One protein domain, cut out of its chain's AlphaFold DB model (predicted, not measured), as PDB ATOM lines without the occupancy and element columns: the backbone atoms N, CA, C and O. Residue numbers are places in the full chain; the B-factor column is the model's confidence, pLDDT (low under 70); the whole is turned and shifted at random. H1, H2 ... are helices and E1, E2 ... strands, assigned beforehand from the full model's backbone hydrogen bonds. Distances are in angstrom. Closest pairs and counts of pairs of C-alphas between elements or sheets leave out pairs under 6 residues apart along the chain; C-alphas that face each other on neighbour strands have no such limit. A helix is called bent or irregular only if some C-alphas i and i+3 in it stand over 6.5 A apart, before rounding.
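What this domain is: This is residues 21 to 102 of the 657 residues of the protein "DUF3854 domain-containing protein" of Synechococcus sp. BS56D (UniProt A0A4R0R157). What shape do these atoms make? A small sheet of three strands, E1, E2 and E3, sits in the middle, with H1 and H2 at one end and the long helical hairpin of H3 and H4 reaching to the other. What are its parts? The 82-residue printed part has four named helices and three named strands, in the order H1 H2 E1 H3 H4 E2 E3. The sheet, in the order E1 E2 E3, is antiparallel, and the class is mixed, helices and strands. It is loose, with a radius of gyration of the C-alphas of 15.1 A, and only just elongated, spanning 46 by 25 by 14 A.

How they stand to each other: How does the printed part open? H1, residues 21 to 30, touches H2, residues 34 to 40, at a steep tilt of 64 degrees; their closest C-alphas, Ile 27 and Gln 34, are 6.5 A apart. How do the strands pair? E1, residues 41 to 44, is antiparallel to E2, residues 87 to 91, with N 44 and O 87 within hydrogen-bond range at 2.9 A. E2 and E3, residues 97 to 101, form a hairpin, with N 100 and O 88 at 2.8 A. Where are the long helices? H3, residues 46 to 60, is on the opposite face of the sheet from H1, at heights of 12.0 A and 10.9 A. H3 touches H4, residues 71 to 85, at a shallow tilt of 28 degrees, opposite ways, closest at the C-alphas of Gly 46 and Asp 84, 3.9 A. Every O i to N i+4 pair is within hydrogen-bond range in H1 and H2, and 7 of 11 in both H3 and H4.

Where its parts are: Where are the anchors? H1 begins at C-alpha 21, (80.506, 19.159, 77.761), and E3 ends at C-alpha 101, (79.645, 13.102, 67.238). How long are H3 and H4? They measure 22.4 A and 23.4 A, and both are irregular: C-alphas 53 and 56 are 7.8 A apart, and C-alphas 79 and 82 are 7.5 A apart.

The domain as a whole: How large is it? The two C-alphas farthest apart, Gly 31 and His 64, are 47.4 A apart, and the printed part has no cut. Which links are long? No link is long; H3 to H4, 10 residues, is short, the others tight. Where is confidence low? Residues 60 to 72 have pLDDT under 70.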
ATOM      1  N   GLN A  21      81.862  19.500  78.200       95.00
ATOM      2  CA  GLN A  21      80.506  19.159  77.761       95.00
ATOM      3  C   GLN A  21      80.318  17.647  77.653       95.00
ATOM      4  O   GLN A  21      79.265  17.127  78.025       95.00
ATOM      5  N   HIS A  22      81.330  16.928  77.162       96.25
ATOM      6  CA  HIS A  22      81.291  15.467  77.097       96.25
ATOM      7  C   HIS A  22      81.268  14.862  78.504       96.25
ATOM      8  O   HIS A  22      80.471  13.960  78.781       96.25
ATOM      9  N   ARG A  23      82.106  15.400  79.401       96.38
ATOM     10  CA  ARG A  23      82.163  15.013  80.814       96.38
ATOM     11  C   ARG A  23      80.820  15.260  81.508       96.38
ATOM     12  O   ARG A  23      80.284  14.344  82.131       96.38
ATOM     13  N   ASP A  24      80.245  16.451  81.353       96.62
ATOM     14  CA  ASP A  24      78.945  16.811  81.927       96.62
ATOM     15  C   ASP A  24      77.806  15.957  81.358       96.62
ATOM     16  O   ASP A  24      76.889  15.591  82.096       96.62
ATOM     17  N   GLU A  25      77.860  15.577  80.074       96.19
ATOM     18  CA  GLU A  25      76.869  14.672  79.484       96.19
ATOM     19  C   GLU A  25      76.854  13.308  80.190       96.19
ATOM     20  O   GLU A  25      75.782  12.745  80.418       96.19
ATOM     21  N   TRP A  26      78.023  12.761  80.527       97.50
ATOM     22  CA  TRP A  26      78.122  11.479  81.222       97.50
ATOM     23  C   TRP A  26      77.768  11.603  82.706       97.50
ATOM     24  O   TRP A  26      76.922  10.852  83.198       97.50
ATOM     25  N   ILE A  27      78.368  12.567  83.404       97.50
ATOM     26  CA  ILE A  27      78.209  12.710  84.854       97.50
ATOM     27  C   ILE A  27      76.824  13.262  85.189       97.50
ATOM     28  O   ILE A  27      76.008  12.580  85.804       97.50
ATOM     29  N   SER A  28      76.527  14.483  84.749       95.69
ATOM     30  CA  SER A  28      75.269  15.158  85.080       95.69
ATOM     31  C   SER A  28      74.105  14.636  84.236       95.69
ATOM     32  O   SER A  28      72.992  14.490  84.735       95.69
ATOM     33  N   GLY A  29      74.350  14.345  82.954       94.94
ATOM     34  CA  GLY A  29      73.309  13.929  82.010       94.94
ATOM     35  C   GLY A  29      72.901  12.455  82.095       94.94
ATOM     36  O   GLY A  29      71.778  12.131  81.718       94.94
ATOM     37  N   SER A  30      73.779  11.574  82.584       96.12
ATOM     38  CA  SER A  30      73.524  10.126  82.692       96.12
ATOM     39  C   SER A  30      73.794   9.557  84.097       96.12
ATOM     40  O   SER A  30      73.663   8.350  84.298       96.12
ATOM     41  N   GLY A  31      74.146  10.399  85.078       96.38
ATOM     42  CA  GLY A  31      74.340  10.001  86.476       96.38
ATOM     43  C   GLY A  31      75.584   9.141  86.718       96.38
ATOM     44  O   GLY A  31      75.628   8.399  87.695       96.38
ATOM     45  N   ILE A  32      76.568   9.177  85.815       98.06
ATOM     46  CA  ILE A  32      77.748   8.308  85.860       98.06
ATOM     47  C   ILE A  32      78.793   8.893  86.821       98.06
ATOM     48  O   ILE A  32      79.022  10.100  86.848       98.06
ATOM     49  N   SER A  33      79.460   8.046  87.609       97.44
ATOM     50  CA  SER A  33      80.536   8.497  88.500       97.44
ATOM     51  C   SER A  33      81.714   9.094  87.727       97.44
ATOM     52  O   SER A  33      82.017   8.703  86.594       97.44
ATOM     53  N   GLN A  34      82.406  10.032  88.372       97.06
ATOM     54  CA  GLN A  34      83.591  10.670  87.808       97.06
ATOM     55  C   GLN A  34      84.675   9.642  87.455       97.06
ATOM     56  O   GLN A  34      85.174   9.660  86.336       97.06
ATOM     57  N   GLU A  35      84.959   8.695  88.352       96.75
ATOM     58  CA  GLU A  35      85.996   7.674  88.152       96.75
ATOM     59  C   GLU A  35      85.713   6.781  86.930       96.75
ATOM     60  O   GLU A  35      86.591   6.561  86.100       96.75
ATOM     61  N   ILE A  36      84.472   6.302  86.762       97.56
ATOM     62  CA  ILE A  36      84.099   5.482  85.594       97.56
ATOM     63  C   ILE A  36      84.160   6.311  84.307       97.56
ATOM     64  O   ILE A  36      84.536   5.785  83.258       97.56
ATOM     65  N   THR A  37      83.797   7.592  84.377       97.50
ATOM     66  CA  THR A  37      83.835   8.499  83.225       97.50
ATOM     67  C   THR A  37      85.277   8.726  82.777       97.50
ATOM     68  O   THR A  37      85.581   8.521  81.609       97.50
ATOM     69  N   GLU A  38      86.183   9.054  83.698       96.00
ATOM     70  CA  GLU A  38      87.597   9.325  83.402       96.00
ATOM     71  C   GLU A  38      88.348   8.102  82.856       96.00
ATOM     72  O   GLU A  38      89.256   8.254  82.046       96.00
ATOM     73  N   LEU A  39      87.939   6.888  83.236       96.75
ATOM     74  CA  LEU A  39      88.539   5.649  82.730       96.75
ATOM     75  C   LEU A  39      88.052   5.236  81.331       96.75
ATOM     76  O   LEU A  39      88.725   4.462  80.653       96.75
ATOM     77  N   ASN A  40      86.863   5.672  80.906       97.19
ATOM     78  CA  ASN A  40      86.201   5.105  79.721       97.19
ATOM     79  C   ASN A  40      85.850   6.122  78.635       97.19
ATOM     80  O   ASN A  40      85.610   5.715  77.495       97.19
ATOM     81  N   LEU A  41      85.778   7.405  78.980       96.81
ATOM     82  CA  LEU A  41      85.398   8.474  78.071       96.81
ATOM     83  C   LEU A  41      86.639   9.174  77.528       96.81
ATOM     84  O   LEU A  41      87.486   9.633  78.288       96.81
ATOM     85  N   GLN A  42      86.710   9.307  76.209       96.56
ATOM     86  CA  GLN A  42      87.750  10.070  75.523       96.56
ATOM     87  C   GLN A  42      87.100  11.109  74.616       96.56
ATOM     88  O   GLN A  42      86.107  10.816  73.951       96.56
ATOM     89  N   SER A  43      87.640  12.323  74.582       96.38
ATOM     90  CA  SER A  43      87.191  13.370  73.662       96.38
ATOM     91  C   SER A  43      88.084  13.350  72.434       96.38
ATOM     92  O   SER A  43      89.262  13.651  72.547       96.38
ATOM     93  N   LEU A  44      87.526  13.004  71.275       94.75
ATOM     94  CA  LEU A  44      88.267  12.982  70.014       94.75
ATOM     95  C   LEU A  44      87.970  14.252  69.225       94.75
ATOM     96  O   LEU A  44      86.824  14.717  69.188       94.75
ATOM     97  N   THR A  45      88.983  14.791  68.553       89.44
ATOM     98  CA  THR A  45      88.845  16.014  67.752       89.44
ATOM     99  C   THR A  45      89.427  15.850  66.353       89.44
ATOM    100  O   THR A  45      90.346  15.066  66.122       89.44
ATOM    101  N   GLY A  46      88.858  16.586  65.394       88.88
ATOM    102  CA  GLY A  46      89.367  16.664  64.032       88.88
ATOM    103  C   GLY A  46      89.547  15.303  63.357       88.88
ATOM    104  O   GLY A  46      88.669  14.435  63.364       88.88
ATOM    105  N   GLN A  47      90.735  15.118  62.787       86.69
ATOM    106  CA  GLN A  47      91.097  13.946  62.001       86.69
ATOM    107  C   GLN A  47      91.087  12.639  62.811       86.69
ATOM    108  O   GLN A  47      90.755  11.591  62.258       86.69
ATOM    109  N   GLU A  48      91.382  12.691  64.111       90.31
ATOM    110  CA  GLU A  48      91.400  11.505  64.970       90.31
ATOM    111  C   GLU A  48      90.020  10.838  65.021       90.31
ATOM    112  O   GLU A  48      89.896   9.636  64.792       90.31
ATOM    113  N   ALA A  49      88.952  11.627  65.192       91.50
ATOM    114  CA  ALA A  49      87.581  11.118  65.218       91.50
ATOM    115  C   ALA A  49      87.189  10.420  63.897       91.50
ATOM    116  O   ALA A  49      86.488   9.402  63.898       91.50
ATOM    117  N   ILE A  50      87.662  10.944  62.761       90.38
ATOM    118  CA  ILE A  50      87.457  10.337  61.438       90.38
ATOM    119  C   ILE A  50      88.232   9.018  61.335       90.38
ATOM    120  O   ILE A  50      87.693   8.012  60.858       90.38
ATOM    121  N   GLU A  51      89.487   8.997  61.776       89.88
ATOM    122  CA  GLU A  51      90.367   7.830  61.706       89.88
ATOM    123  C   GLU A  51      89.873   6.684  62.592       89.88
ATOM    124  O   GLU A  51      89.832   5.540  62.128       89.88
ATOM    125  N   THR A  52      89.377   6.970  63.797       90.69
ATOM    126  CA  THR A  52      88.774   5.969  64.695       90.69
ATOM    127  C   THR A  52      87.617   5.222  64.029       90.69
ATOM    128  O   THR A  52      87.459   4.014  64.212       90.69
ATOM    129  N   ILE A  53      86.817   5.907  63.204       92.44
ATOM    130  CA  ILE A  53      85.683   5.290  62.506       92.44
ATOM    131  C   ILE A  53      86.096   4.624  61.187       92.44
ATOM    132  O   ILE A  53      85.512   3.606  60.806       92.44
ATOM    133  N   THR A  54      87.075   5.168  60.463       89.31
ATOM    134  CA  THR A  54      87.329   4.787  59.059       89.31
ATOM    135  C   THR A  54      88.577   3.933  58.831       89.31
ATOM    136  O   THR A  54      88.582   3.150  57.877       89.31
ATOM    137  N   SER A  55      89.594   4.016  59.695       82.81
ATOM    138  CA  SER A  55      90.931   3.416  59.507       82.81
ATOM    139  C   SER A  55      90.892   1.944  59.090       82.81
ATOM    140  O   SER A  55      91.359   1.598  58.007       82.81
ATOM    141  N   LYS A  56      90.234   1.077  59.867       82.75
ATOM    142  CA  LYS A  56      90.161  -0.374  59.600       82.75
ATOM    143  C   LYS A  56      89.529  -0.716  58.251       82.75
ATOM    144  O   LYS A  56      89.958  -1.651  57.568       82.75
ATOM    145  N   ARG A  57      88.518   0.047  57.829       80.88
ATOM    146  CA  ARG A  57      87.882  -0.131  56.517       80.88
ATOM    147  C   ARG A  57      88.807   0.292  55.383       80.88
ATOM    148  O   ARG A  57      88.801  -0.367  54.345       80.88
ATOM    149  N   LEU A  58      89.570   1.366  55.581       79.50
ATOM    150  CA  LEU A  58      90.545   1.868  54.615       79.50
ATOM    151  C   LEU A  58      91.756   0.929  54.495       79.50
ATOM    152  O   LEU A  58      92.193   0.644  53.384       79.50
ATOM    153  N   GLU A  59      92.237   0.372  55.608       77.06
ATOM    154  CA  GLU A  59      93.287  -0.657  55.644       77.06
ATOM    155  C   GLU A  59      92.860  -1.936  54.909       77.06
ATOM    156  O   GLU A  59      93.610  -2.483  54.100       77.06
ATOM    157  N   SER A  60      91.622  -2.380  55.140       66.31
ATOM    158  CA  SER A  60      91.060  -3.589  54.519       66.31
ATOM    159  C   SER A  60      90.797  -3.446  53.013       66.31
ATOM    160  O   SER A  60      90.601  -4.447  52.328       66.31
ATOM    161  N   ALA A  61      90.787  -2.222  52.475       62.31
ATOM    162  CA  ALA A  61      90.578  -1.940  51.054       62.31
ATOM    163  C   ALA A  61      91.877  -2.026  50.210       62.31
ATOM    164  O   ALA A  61      91.924  -1.476  49.114       62.31
ATOM    165  N   GLY A  62      92.935  -2.662  50.729       52.47
ATOM    166  CA  GLY A  62      94.332  -2.550  50.285       52.47
ATOM    167  C   GLY A  62      94.649  -2.567  48.774       52.47
ATOM    168  O   GLY A  62      94.019  -3.256  47.977       52.47
ATOM    169  N   GLY A  63      95.735  -1.849  48.428       46.66
ATOM    170  CA  GLY A  63      96.424  -1.843  47.123       46.66
ATOM    171  C   GLY A  63      96.070  -0.653  46.215       46.66
ATOM    172  O   GLY A  63      95.069  -0.694  45.520       46.66
ATOM    173  N   HIS A  64      96.917   0.391  46.194       42.38
ATOM    174  CA  HIS A  64      96.768   1.730  45.560       42.38
ATOM    175  C   HIS A  64      96.002   2.813  46.350       42.38
ATOM    176  O   HIS A  64      96.272   3.997  46.146       42.38
ATOM    177  N   GLY A  65      95.145   2.449  47.311       45.62
ATOM    178  CA  GLY A  65      94.391   3.405  48.146       45.62
ATOM    179  C   GLY A  65      95.191   4.143  49.233       45.62
ATOM    180  O   GLY A  65      94.704   5.130  49.768       45.62
ATOM    181  N   GLN A  66      96.421   3.711  49.542       45.97
ATOM    182  CA  GLN A  66      97.298   4.402  50.507       45.97
ATOM    183  C   GLN A  66      98.162   5.514  49.879       45.97
ATOM    184  O   GLN A  66      98.797   6.276  50.599       45.97
ATOM    185  N   GLN A  67      98.196   5.618  48.543       43.41
ATOM    186  CA  GLN A  67      98.944   6.662  47.821       43.41
ATOM    187  C   GLN A  67      98.047   7.635  47.040       43.41
ATOM    188  O   GLN A  67      98.495   8.740  46.743       43.41
ATOM    189  N   TYR A  68      96.798   7.262  46.730       47.56
ATOM    190  CA  TYR A  68      95.830   8.101  46.016       47.56
ATOM    191  C   TYR A  68      94.412   7.908  46.575       47.56
ATOM    192  O   TYR A  68      93.982   6.777  46.799       47.56
ATOM    193  N   VAL A  69      93.661   9.003  46.745       55.22
ATOM    194  CA  VAL A  69      92.231   8.962  47.096       55.22
ATOM    195  C   VAL A  69      91.462   8.343  45.925       55.22
ATOM    196  O   VAL A  69      91.248   8.988  44.899       55.22
ATOM    197  N   THR A  70      91.054   7.079  46.052       64.19
ATOM    198  CA  THR A  70      90.128   6.458  45.094       64.19
ATOM    199  C   THR A  70      88.727   7.049  45.263       64.19
ATOM    200  O   THR A  70      88.390   7.604  46.312       64.19
ATOM    201  N   SER A  71      87.867   6.918  44.248       66.44
ATOM    202  CA  SER A  71      86.478   7.403  44.330       66.44
ATOM    203  C   SER A  71      85.681   6.753  45.471       66.44
ATOM    204  O   SER A  71      84.744   7.359  45.984       66.44
ATOM    205  N   GLU A  72      86.052   5.543  45.899       69.12
ATOM    206  CA  GLU A  72      85.455   4.861  47.052       69.12
ATOM    207  C   GLU A  72      85.954   5.425  48.385       69.12
ATOM    208  O   GLU A  72      85.139   5.703  49.265       69.12
ATOM    209  N   VAL A  73      87.262   5.675  48.517       73.81
ATOM    210  CA  VAL A  73      87.849   6.312  49.708       73.81
ATOM    211  C   VAL A  73      87.298   7.727  49.886       73.81
ATOM    212  O   VAL A  73      86.863   8.082  50.979       73.81
ATOM    213  N   GLY A  74      87.205   8.505  48.801       75.50
ATOM    214  CA  GLY A  74      86.630   9.852  48.829       75.50
ATOM    215  C   GLY A  74      85.166   9.875  49.285       75.50
ATOM    216  O   GLY A  74      84.774  10.753  50.048       75.50
ATOM    217  N   LYS A  75      84.362   8.874  48.895       82.38
ATOM    218  CA  LYS A  75      82.973   8.733  49.372       82.38
ATOM    219  C   LYS A  75      82.894   8.416  50.863       82.38
ATOM    220  O   LYS A  75      81.996   8.922  51.531       82.38
ATOM    221  N   VAL A  76      83.787   7.569  51.379       83.56
ATOM    222  CA  VAL A  76      83.831   7.250  52.815       83.56
ATOM    223  C   VAL A  76      84.229   8.490  53.608       83.56
ATOM    224  O   VAL A  76      83.496   8.868  54.514       83.56
ATOM    225  N   LEU A  77      85.314   9.167  53.231       84.19
ATOM    226  CA  LEU A  77      85.779  10.363  53.936       84.19
ATOM    227  C   LEU A  77      84.737  11.488  53.902       84.19
ATOM    228  O   LEU A  77      84.381  12.004  54.953       84.19
ATOM    229  N   SER A  78      84.140  11.779  52.741       85.56
ATOM    230  CA  SER A  78      83.072  12.788  52.635       85.56
ATOM    231  C   SER A  78      81.839  12.440  53.482       85.56
ATOM    232  O   SER A  78      81.211  13.316  54.070       85.56
ATOM    233  N   ARG A  79      81.495  11.152  53.616       88.25
ATOM    234  CA  ARG A  79      80.380  10.717  54.473       88.25
ATOM    235  C   ARG A  79      80.638  10.991  55.961       88.25
ATOM    236  O   ARG A  79      79.682  11.245  56.697       88.25
ATOM    237  N   TYR A  80      81.892  10.911  56.400       90.75
ATOM    238  CA  TYR A  80      82.296  11.070  57.800       90.75
ATOM    239  C   TYR A  80      83.000  12.402  58.092       90.75
ATOM    240  O   TYR A  80      83.426  12.610  59.217       90.75
ATOM    241  N   GLU A  81      83.025  13.340  57.141       89.56
ATOM    242  CA  GLU A  81      83.605  14.685  57.298       89.56
ATOM    243  C   GLU A  81      83.011  15.453  58.488       89.56
ATOM    244  O   GLU A  81      83.712  16.179  59.179       89.56
ATOM    245  N   HIS A  82      81.731  15.223  58.803       92.19
ATOM    246  CA  HIS A  82      81.083  15.805  59.983       92.19
ATOM    247  C   HIS A  82      81.775  15.463  61.317       92.19
ATOM    248  O   HIS A  82      81.618  16.211  62.278       92.19
ATOM    249  N   LEU A  83      82.537  14.364  61.386       92.94
ATOM    250  CA  LEU A  83      83.272  13.966  62.588       92.94
ATOM    251  C   LEU A  83      84.457  14.888  62.898       92.94
ATOM    252  O   LEU A  83      84.941  14.852  64.022       92.94
ATOM    253  N   ASP A  84      84.879  15.745  61.960       91.88
ATOM    254  CA  ASP A  84      85.915  16.763  62.194       91.88
ATOM    255  C   ASP A  84      85.526  17.740  63.321       91.88
ATOM    256  O   ASP A  84      86.373  18.231  64.065       91.88
ATOM    257  N   ALA A  85      84.217  17.932  63.542       92.25
ATOM    258  CA  ALA A  85      83.681  18.674  64.688       92.25
ATOM    259  C   ALA A  85      83.917  17.979  66.048       92.25
ATOM    260  O   ALA A  85      83.525  18.510  67.092       92.25
ATOM    261  N   GLY A  86      84.518  16.789  66.039       94.50
ATOM    262  CA  GLY A  86      84.813  15.977  67.204       94.50
ATOM    263  C   GLY A  86      83.595  15.266  67.785       94.50
ATOM    264  O   GLY A  86      82.498  15.222  67.214       94.50
ATOM    265  N   GLY A  87      83.813  14.685  68.953       96.12
ATOM    266  CA  GLY A  87      82.805  13.988  69.735       96.12
ATOM    267  C   GLY A  87      83.455  13.193  70.850       96.12
ATOM    268  O   GLY A  87      84.669  13.261  71.048       96.12
ATOM    269  N   TRP A  88      82.661  12.405  71.565       96.75
ATOM    270  CA  TRP A  88      83.203  11.514  72.582       96.75
ATOM    271  C   TRP A  88      83.202  10.058  72.137       96.75
ATOM    272  O   TRP A  88      82.268   9.585  71.486       96.75
ATOM    273  N   TRP A  89      84.263   9.351  72.508       97.06
ATOM    274  CA  TRP A  89      84.522   7.953  72.218       97.06
ATOM    275  C   TRP A  89      84.472   7.113  73.492       97.06
ATOM    276  O   TRP A  89      84.948   7.525  74.549       97.06
ATOM    277  N   CYS A  90      83.901   5.916  73.372       97.38
ATOM    278  CA  CYS A  90      83.992   4.869  74.378       97.38
ATOM    279  C   CYS A  90      84.414   3.562  73.704       97.38
ATOM    280  O   CYS A  90      83.732   3.065  72.800       97.38
ATOM    281  N   SER A  91      85.506   2.976  74.184       96.75
ATOM    282  CA  SER A  91      86.016   1.702  73.678       96.75
ATOM    283  C   SER A  91      85.134   0.525  74.112       96.75
ATOM    284  O   SER A  91      84.573   0.498  75.209       96.75
ATOM    285  N   ALA A  92      85.019  -0.473  73.242       95.75
ATOM    286  CA  ALA A  92      84.424  -1.774  73.522       95.75
ATOM    287  C   ALA A  92      85.488  -2.871  73.360       95.75
ATOM    288  O   ALA A  92      86.629  -2.617  72.993       95.75
ATOM    289  N   THR A  93      85.130  -4.124  73.631       93.44
ATOM    290  CA  THR A  93      86.043  -5.258  73.436       93.44
ATOM    291  C   THR A  93      86.511  -5.390  71.981       93.44
ATOM    292  O   THR A  93      85.678  -5.351  71.068       93.44
ATOM    293  N   GLY A  94      87.797  -5.690  71.777       89.75
ATOM    294  CA  GLY A  94      88.421  -5.757  70.449       89.75
ATOM    295  C   GLY A  94      88.709  -4.361  69.888       89.75
ATOM    296  O   GLY A  94      88.805  -3.407  70.646       89.75
ATOM    297  N   ASP A  95      88.785  -4.231  68.564       88.31
ATOM    298  CA  ASP A  95      89.004  -2.940  67.879       88.31
ATOM    299  C   ASP A  95      87.700  -2.114  67.738       88.31
ATOM    300  O   ASP A  95      87.527  -1.347  66.791       88.31
ATOM    301  N   SER A  96      86.720  -2.345  68.616       93.50
ATOM    302  CA  SER A  96      85.363  -1.802  68.508       93.50
ATOM    303  C   SER A  96      85.097  -0.720  69.557       93.50
ATOM    304  O   SER A  96      85.837  -0.570  70.522       93.50
ATOM    305  N   GLY A  97      83.997   0.010  69.398       94.56
ATOM    306  CA  GLY A  97      83.545   1.046  70.324       94.56
ATOM    307  C   GLY A  97      82.435   1.882  69.700       94.56
ATOM    308  O   GLY A  97      81.891   1.501  68.657       94.56
ATOM    309  N   CYS A  98      82.093   3.000  70.333       95.50
ATOM    310  CA  CYS A  98      81.162   3.971  69.769       95.50
ATOM    311  C   CYS A  98      81.667   5.407  69.912       95.50
ATOM    312  O   CYS A  98      82.161   5.809  70.964       95.50
ATOM    313  N   LEU A  99      81.475   6.180  68.843       96.31
ATOM    314  CA  LEU A  99      81.656   7.624  68.811       96.31
ATOM    315  C   LEU A  99      80.277   8.286  68.839       96.31
ATOM    316  O   LEU A  99      79.421   7.952  68.015       96.31
ATOM    317  N   LYS A 100      80.057   9.245  69.738       96.44
ATOM    318  CA  LYS A 100      78.937  10.186  69.644       96.44
ATOM    319  C   LYS A 100      79.459  11.518  69.098       96.44
ATOM    320  O   LYS A 100      80.136  12.231  69.836       96.44
ATOM    321  N   PRO A 101      79.159  11.865  67.835       96.06
ATOM    322  CA  PRO A 101      79.645  13.102  67.238       96.06
ATOM    323  C   PRO A 101      78.988  14.330  67.871       96.06
ATOM    324  O   PRO A 101      77.799  14.299  68.201       96.06
ATOM    325  N   ASN A 102      79.721  15.440  67.913       95.31
ATOM    326  CA  ASN A 102      79.182  16.750  68.285       95.31
ATOM    327  C   ASN A 102      78.139  17.250  67.281       95.31
ATOM    328  O   ASN A 102      77.186  17.943  67.642       95.31
TER     329      ASN A 102